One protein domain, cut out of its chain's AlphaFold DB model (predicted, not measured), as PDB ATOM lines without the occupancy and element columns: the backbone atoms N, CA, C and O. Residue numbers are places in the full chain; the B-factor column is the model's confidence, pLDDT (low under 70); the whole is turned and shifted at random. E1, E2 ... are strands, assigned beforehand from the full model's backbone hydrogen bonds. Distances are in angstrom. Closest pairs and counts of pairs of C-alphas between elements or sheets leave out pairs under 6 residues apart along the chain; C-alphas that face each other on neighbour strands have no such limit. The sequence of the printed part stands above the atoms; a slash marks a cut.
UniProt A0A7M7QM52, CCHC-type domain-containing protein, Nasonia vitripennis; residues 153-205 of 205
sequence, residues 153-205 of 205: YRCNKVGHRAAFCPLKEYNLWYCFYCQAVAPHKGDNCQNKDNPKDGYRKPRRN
ATOM      1  N   TYR A 153     -25.756 -49.645   4.615       86.38
ATOM      2  CA  TYR A 153     -26.004 -49.589   6.062       86.38
ATOM      3  C   TYR A 153     -25.869 -48.190   6.689       86.38
ATOM      4  O   TYR A 153     -26.305 -47.992   7.821       86.38
ATOM      5  N   ARG A 154     -25.252 -47.223   5.995       90.31
ATOM      6  CA  ARG A 154     -25.089 -45.851   6.499       90.31
ATOM      7  C   ARG A 154     -26.274 -44.945   6.174       90.31
ATOM      8  O   ARG A 154     -26.571 -44.081   6.985       90.31
ATOM      9  N   CYS A 155     -26.948 -45.109   5.040       91.94
ATOM     10  CA  CYS A 155     -28.060 -44.233   4.634       91.94
ATOM     11  C   CYS A 155     -29.362 -44.980   4.314       91.94
ATOM     12  O   CYS A 155     -30.369 -44.346   4.016       91.94
ATOM     13  N   ASN A 156     -29.333 -46.314   4.360       89.25
ATOM     14  CA  ASN A 156     -30.425 -47.223   4.021       89.25
ATOM     15  C   ASN A 156     -30.932 -47.108   2.563       89.25
ATOM     16  O   ASN A 156     -32.069 -47.472   2.268       89.25
ATOM     17  N   LYS A 157     -30.090 -46.618   1.637       89.81
ATOM     18  CA  LYS A 157     -30.361 -46.537   0.184       89.81
ATOM     19  C   LYS A 157     -29.452 -47.491  -0.597       89.81
ATOM     20  O   LYS A 157     -28.336 -47.754  -0.164       89.81
ATOM     21  N   VAL A 158     -29.921 -48.002  -1.731       89.38
ATOM     22  CA  VAL A 158     -29.152 -48.908  -2.605       89.38
ATOM     23  C   VAL A 158     -28.173 -48.153  -3.519       89.38
ATOM     24  O   VAL A 158     -28.195 -46.921  -3.579       89.38
ATOM     25  N   GLY A 159     -27.306 -48.887  -4.223       87.75
ATOM     26  CA  GLY A 159     -26.448 -48.354  -5.289       87.75
ATOM     27  C   GLY A 159     -25.047 -47.915  -4.854       87.75
ATOM     28  O   GLY A 159     -24.260 -47.484  -5.690       87.75
ATOM     29  N   HIS A 160     -24.701 -48.022  -3.567       90.44
ATOM     30  CA  HIS A 160     -23.347 -47.749  -3.074       90.44
ATOM     31  C   HIS A 160     -23.046 -48.492  -1.767       90.44
ATOM     32  O   HIS A 160     -23.941 -48.855  -1.005       90.44
ATOM     33  N   ARG A 161     -21.756 -48.676  -1.464       86.38
ATOM     34  CA  ARG A 161     -21.293 -49.226  -0.179       86.38
ATOM     35  C   ARG A 161     -21.121 -48.118   0.863       86.38
ATOM     36  O   ARG A 161     -20.828 -46.977   0.520       86.38
ATOM     37  N   ALA A 162     -21.197 -48.468   2.149       85.12
ATOM     38  CA  ALA A 162     -21.066 -47.517   3.264       85.12
ATOM     39  C   ALA A 162     -19.766 -46.683   3.246       85.12
ATOM     40  O   ALA A 162     -19.760 -45.558   3.743       85.12
ATOM     41  N   ALA A 163     -18.689 -47.213   2.653       85.19
ATOM     42  CA  ALA A 163     -17.415 -46.512   2.488       85.19
ATOM     43  C   ALA A 163     -17.501 -45.283   1.560       85.19
ATOM     44  O   ALA A 163     -16.779 -44.315   1.798       85.19
ATOM     45  N   PHE A 164     -18.402 -45.324   0.570       87.94
ATOM     46  CA  PHE A 164     -18.619 -44.304  -0.468       87.94
ATOM     47  C   PHE A 164     -19.956 -43.569  -0.291       87.94
ATOM     48  O   PHE A 164     -20.517 -43.022  -1.234       87.94
ATOM     49  N   CYS A 165     -20.528 -43.612   0.912       90.56
ATOM     50  CA  CYS A 165     -21.793 -42.952   1.191       90.56
ATOM     51  C   CYS A 165     -21.573 -41.447   1.417       90.56
ATOM     52  O   CYS A 165     -20.755 -41.103   2.273       90.56
ATOM     53  N   PRO A 166     -22.339 -40.553   0.768       89.88
ATOM     54  CA  PRO A 166     -22.186 -39.103   0.936       89.88
ATOM     55  C   PRO A 166     -22.452 -38.632   2.374       89.88
ATOM     56  O   PRO A 166     -21.878 -37.651   2.831       89.88
ATOM     57  N   LEU A 167     -23.248 -39.374   3.156       89.56
ATOM     58  CA  LEU A 167     -23.477 -39.072   4.578       89.56
ATOM     59  C   LEU A 167     -22.244 -39.306   5.468       89.56
ATOM     60  O   LEU A 167     -22.272 -38.975   6.655       89.56
ATOM     61  N   LYS A 168     -21.170 -39.897   4.928       88.06
ATOM     62  CA  LYS A 168     -19.917 -40.122   5.654       88.06
ATOM     63  C   LYS A 168     -19.255 -38.804   6.048       88.06
ATOM     64  O   LYS A 168     -18.822 -38.698   7.188       88.06
ATOM     65  N   GLU A 169     -19.227 -37.830   5.143       88.19
ATOM     66  CA  GLU A 169     -18.586 -36.522   5.357       88.19
ATOM     67  C   GLU A 169     -19.256 -35.735   6.486       88.19
ATOM     68  O   GLU A 169     -18.590 -35.088   7.287       88.19
ATOM     69  N   TYR A 170     -20.572 -35.888   6.620       89.62
ATOM     70  CA  TYR A 170     -21.372 -35.219   7.645       89.62
ATOM     71  C   TYR A 170     -21.452 -36.002   8.966       89.62
ATOM     72  O   TYR A 170     -22.193 -35.617   9.865       89.62
ATOM     73  N   ASN A 171     -20.740 -37.132   9.091       87.81
ATOM     74  CA  ASN A 171     -20.842 -38.055  10.228       87.81
ATOM     75  C   ASN A 171     -22.281 -38.504  10.556       87.81
ATOM     76  O   ASN A 171     -22.584 -38.917  11.676       87.81
ATOM     77  N   LEU A 172     -23.157 -38.507   9.552       91.19
ATOM     78  CA  LEU A 172     -24.556 -38.882   9.688       91.19
ATOM     79  C   LEU A 172     -24.766 -40.372   9.394       91.19
ATOM     80  O   LEU A 172     -24.127 -40.963   8.515       91.19
ATOM     81  N   TRP A 173     -25.689 -40.978  10.135       92.81
ATOM     82  CA  TRP A 173     -26.049 -42.387  10.031       92.81
ATOM     83  C   TRP A 173     -27.560 -42.556  10.025       92.81
ATOM     84  O   TRP A 173     -28.272 -41.942  10.810       92.81
ATOM     85  N   TYR A 174     -28.054 -43.457   9.188       91.12
ATOM     86  CA  TYR A 174     -29.395 -43.983   9.333       91.12
ATOM     87  C   TYR A 174     -29.449 -44.842  10.595       91.12
ATOM     88  O   TYR A 174     -28.800 -45.887  10.700       91.12
ATOM     89  N   CYS A 175     -30.213 -44.384  11.575       90.56
ATOM     90  CA  CYS A 175     -30.465 -45.127  12.790       90.56
ATOM     91  C   CYS A 175     -31.734 -45.958  12.607       90.56
ATOM     92  O   CYS A 175     -32.819 -45.402  12.480       90.56
ATOM     93  N   PHE A 176     -31.613 -47.285  12.636       87.12
ATOM     94  CA  PHE A 176     -32.754 -48.199  12.486       87.12
ATOM     95  C   PHE A 176     -33.761 -48.101  13.640       87.12
ATOM     96  O   PHE A 176     -34.944 -48.301  13.424       87.12
ATOM     97  N   TYR A 177     -33.317 -47.707  14.836       88.00
ATOM     98  CA  TYR A 177     -34.205 -47.482  15.982       88.00
ATOM     99  C   TYR A 177     -35.019 -46.184  15.851       88.00
ATOM    100  O   TYR A 177     -36.182 -46.126  16.244       88.00
ATOM    101  N   CYS A 178     -34.416 -45.137  15.281       89.06
ATOM    102  CA  CYS A 178     -35.077 -43.851  15.033       89.06
ATOM    103  C   CYS A 178     -35.764 -43.773  13.663       89.06
ATOM    104  O   CYS A 178     -36.497 -42.813  13.429       89.06
ATOM    105  N   GLN A 179     -35.461 -44.721  12.770       87.62
ATOM    106  CA  GLN A 179     -35.773 -44.718  11.337       87.62
ATOM    107  C   GLN A 179     -35.493 -43.382  10.643       87.62
ATOM    108  O   GLN A 179     -36.253 -42.902   9.806       87.62
ATOM    109  N   ALA A 180     -34.390 -42.750  11.020       89.69
ATOM    110  CA  ALA A 180     -34.030 -41.435  10.526       89.69
ATOM    111  C   ALA A 180     -32.516 -41.302  10.423       89.69
ATOM    112  O   ALA A 180     -31.762 -42.003  11.106       89.69
ATOM    113  N   VAL A 181     -32.081 -40.376   9.573       90.25
ATOM    114  CA  VAL A 181     -30.688 -39.940   9.534       90.25
ATOM    115  C   VAL A 181     -30.413 -39.104  10.784       90.25
ATOM    116  O   VAL A 181     -31.109 -38.129  11.047       90.25
ATOM    117  N   ALA A 182     -29.417 -39.509  11.562       90.06
ATOM    118  CA  ALA A 182     -29.079 -38.931  12.852       90.06
ATOM    119  C   ALA A 182     -27.552 -38.908  13.060       90.06
ATOM    120  O   ALA A 182     -26.834 -39.709  12.452       90.06
ATOM    121  N   PRO A 183     -27.027 -38.047  13.953       89.81
ATOM    122  CA  PRO A 183     -25.604 -38.001  14.300       89.81
ATOM    123  C   PRO A 183     -25.199 -39.125  15.278       89.81
ATOM    124  O   PRO A 183     -24.367 -38.936  16.157       89.81
ATOM    125  N   HIS A 184     -25.808 -40.308  15.165       88.31
ATOM    126  CA  HIS A 184     -25.445 -41.489  15.945       88.31
ATOM    127  C   HIS A 184     -25.706 -42.761  15.142       88.31
ATOM    128  O   HIS A 184     -26.682 -42.878  14.400       88.31
ATOM    129  N   LYS A 185     -24.848 -43.761  15.331       85.56
ATOM    130  CA  LYS A 185     -25.081 -45.115  14.827       85.56
ATOM    131  C   LYS A 185     -26.043 -45.840  15.769       85.56
ATOM    132  O   LYS A 185     -26.019 -45.580  16.966       85.56
ATOM    133  N   GLY A 186     -26.853 -46.770  15.255       80.19
ATOM    134  CA  GLY A 186     -27.900 -47.454  16.031       80.19
ATOM    135  C   GLY A 186     -27.456 -48.057  17.375       80.19
ATOM    136  O   GLY A 186     -28.249 -48.087  18.307       80.19
ATOM    137  N   ASP A 187     -26.194 -48.471  17.516       80.38
ATOM    138  CA  ASP A 187     -25.662 -48.989  18.787       80.38
ATOM    139  C   ASP A 187     -25.587 -47.925  19.903       80.38
ATOM    140  O   ASP A 187     -25.731 -48.278  21.072       80.38
ATOM    141  N   ASN A 188     -25.447 -46.648  19.529       84.50
ATOM    142  CA  ASN A 188     -25.384 -45.475  20.411       84.50
ATOM    143  C   ASN A 188     -26.708 -44.687  20.410       84.50
ATOM    144  O   ASN A 188     -26.733 -43.501  20.734       84.50
ATOM    145  N   CYS A 189     -27.802 -45.303  19.959       85.88
ATOM    146  CA  CYS A 189     -29.098 -44.646  19.910       85.88
ATOM    147  C   CYS A 189     -29.728 -44.573  21.304       85.88
ATOM    148  O   CYS A 189     -29.857 -45.588  21.982       85.88
ATOM    149  N   GLN A 190     -30.208 -43.393  21.689       85.94
ATOM    150  CA  GLN A 190     -30.971 -43.212  22.926       85.94
ATOM    151  C   GLN A 190     -32.327 -43.947  22.896       85.94
ATOM    152  O   GLN A 190     -32.805 -44.400  23.928       85.94
ATOM    153  N   ASN A 191     -32.912 -44.150  21.709       82.25
ATOM    154  CA  ASN A 191     -34.159 -44.904  21.507       82.25
ATOM    155  C   ASN A 191     -33.927 -46.416  21.324       82.25
ATOM    156  O   ASN A 191     -34.764 -47.106  20.745       82.25
ATOM    157  N   LYS A 192     -32.781 -46.950  21.759       79.69
ATOM    158  CA  LYS A 192     -32.451 -48.372  21.584       79.69
ATOM    159  C   LYS A 192     -33.442 -49.302  22.291       79.69
ATOM    160  O   LYS A 192     -33.746 -50.367  21.756       79.69
ATOM    161  N   ASP A 193     -33.966 -48.871  23.436       79.31
ATOM    162  CA  ASP A 193     -34.939 -49.630  24.230       79.31
ATOM    163  C   ASP A 193     -36.395 -49.369  23.805       79.31
ATOM    164  O   ASP A 193     -37.284 -50.143  24.151       79.31
ATOM    165  N   ASN A 194     -36.638 -48.325  23.001       80.94
ATOM    166  CA  ASN A 194     -37.959 -47.984  22.469       80.94
ATOM    167  C   ASN A 194     -37.888 -47.554  20.984       80.94
ATOM    168  O   ASN A 194     -37.959 -46.360  20.675       80.94
ATOM    169  N   PRO A 195     -37.708 -48.510  20.050       81.88
ATOM    170  CA  PRO A 195     -37.631 -48.229  18.618       81.88
ATOM    171  C   PRO A 195     -38.966 -47.701  18.070       81.88
ATOM    172  O   PRO A 195     -40.028 -48.178  18.464       81.88
ATOM    173  N   LYS A 196     -38.928 -46.781  17.097       75.62
ATOM    174  CA  LYS A 196     -40.140 -46.125  16.561       75.62
ATOM    175  C   LYS A 196     -41.129 -47.050  15.820       75.62
ATOM    176  O   LYS A 196     -42.305 -46.724  15.766       75.62
ATOM    177  N   ASP A 197     -40.681 -48.169  15.253       78.38
ATOM    178  CA  ASP A 197     -41.484 -49.208  14.558       78.38
ATOM    179  C   ASP A 197     -41.443 -50.567  15.271       78.38
ATOM    180  O   ASP A 197     -41.810 -51.591  14.696       78.38
ATOM    181  N   GLY A 198     -40.919 -50.623  16.495       75.38
ATOM    182  CA  GLY A 198     -40.630 -51.907  17.126       75.38
ATOM    183  C   GLY A 198     -39.488 -52.685  16.455       75.38
ATOM    184  O   GLY A 198     -39.399 -53.896  16.661       75.38
ATOM    185  N   TYR A 199     -38.594 -52.027  15.694       79.25
ATOM    186  CA  TYR A 199     -37.378 -52.639  15.152       79.25
ATOM    187  C   TYR A 199     -36.608 -53.410  16.232       79.25
ATOM    188  O   TYR A 199     -36.028 -52.846  17.165       79.25
ATOM    189  N   ARG A 200     -36.559 -54.734  16.080       74.06
ATOM    190  CA  ARG A 200     -35.745 -55.637  16.897       74.06
ATOM    191  C   ARG A 200     -34.472 -55.941  16.120       74.06
ATOM    192  O   ARG A 200     -34.525 -56.537  15.047       74.06
ATOM    193  N   LYS A 201     -33.312 -55.555  16.660       72.31
ATOM    194  CA  LYS A 201     -32.015 -55.915  16.067       72.31
ATOM    195  C   LYS A 201     -31.930 -57.450  15.960       72.31
ATOM    196  O   LYS A 201     -32.059 -58.107  16.995       72.31
ATOM    197  N   PRO A 202     -31.710 -58.022  14.760       72.75
ATOM    198  CA  PRO A 202     -31.569 -59.465  14.603       72.75
ATOM    199  C   PRO A 202     -30.433 -59.982  15.488       72.75
ATOM    200  O   PRO A 202     -29.348 -59.387  15.511       72.75
ATOM    201  N   ARG A 203     -30.674 -61.073  16.224       65.38
ATOM    202  CA  ARG A 203     -29.603 -61.776  16.936       65.38
ATOM    203  C   ARG A 203     -28.660 -62.353  15.886       65.38
ATOM    204  O   ARG A 203     -29.083 -63.128  15.038       65.38
ATOM    205  N   ARG A 204     -27.407 -61.908  15.906       61.00
ATOM    206  CA  ARG A 204     -26.345 -62.533  15.117       61.00
ATOM    207  C   ARG A 204     -25.927 -63.786  15.886       61.00
ATOM    208  O   ARG A 204     -25.491 -63.630  17.026       61.00
ATOM    209  N   ASN A 205     -26.162 -64.964  15.308       40.94
ATOM    210  CA  ASN A 205     -25.486 -66.196  15.724       40.94
ATOM    211  C   ASN A 205     -24.007 -66.117  15.347       40.94
ATOM    212  O   ASN A 205     -23.716 -65.488  14.301       40.94
TER     213      ASN A 205
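AT A GLANCE: This is residues 153 to 205 of the 205 residues of the protein "CCHC-type domain-containing protein" of Nasonia vitripennis (UniProt A0A7M7QM52). This is a domain of little regular structure, mostly loops, with a small hairpin of two short strands, E1 and E2, between two long looped stretches. Residues 153 to 172 wind along before the hairpin; residues 183 to 205 follow it and end in a tail towards Asn 205. The printed part has 53 residues, with no named helix and two antiparallel strands in the order E1, E2; the class is all strand, with 6 residues in named elements. It is only just compact, close to loose, with a radius of gyration of the C-alphas of 11.5 A and spans of 29 by 25 by 17 A.

HOW THE PARTS SIT: E1, residues 173 to 175, and E2, residues 180 to 182, form a hairpin with a tight link of 4 residues. Their directions differ by 129 degrees. C-alphas 174 and 181 face each other at 4.2 A. N 182 and O 173, at 2.8 A, and N 175 and O 180, at 2.9 A, are within hydrogen-bond range.

IN THESE COORDINATES: E1 begins at C-alpha 173 (-26.049, -42.387, 10.031) and is 5.9 A long. E2 ends at C-alpha 182 (-29.079, -38.931, 12.852) and is 6.0 A long.

THE WHOLE: The C-alphas of Tyr 170 and Asn 205, the two farthest apart, are 32.3 A apart. The printed part has no cut and ends at the chain's last residue. Its mean pLDDT is 84.0; residues 203 to 205 are under 70.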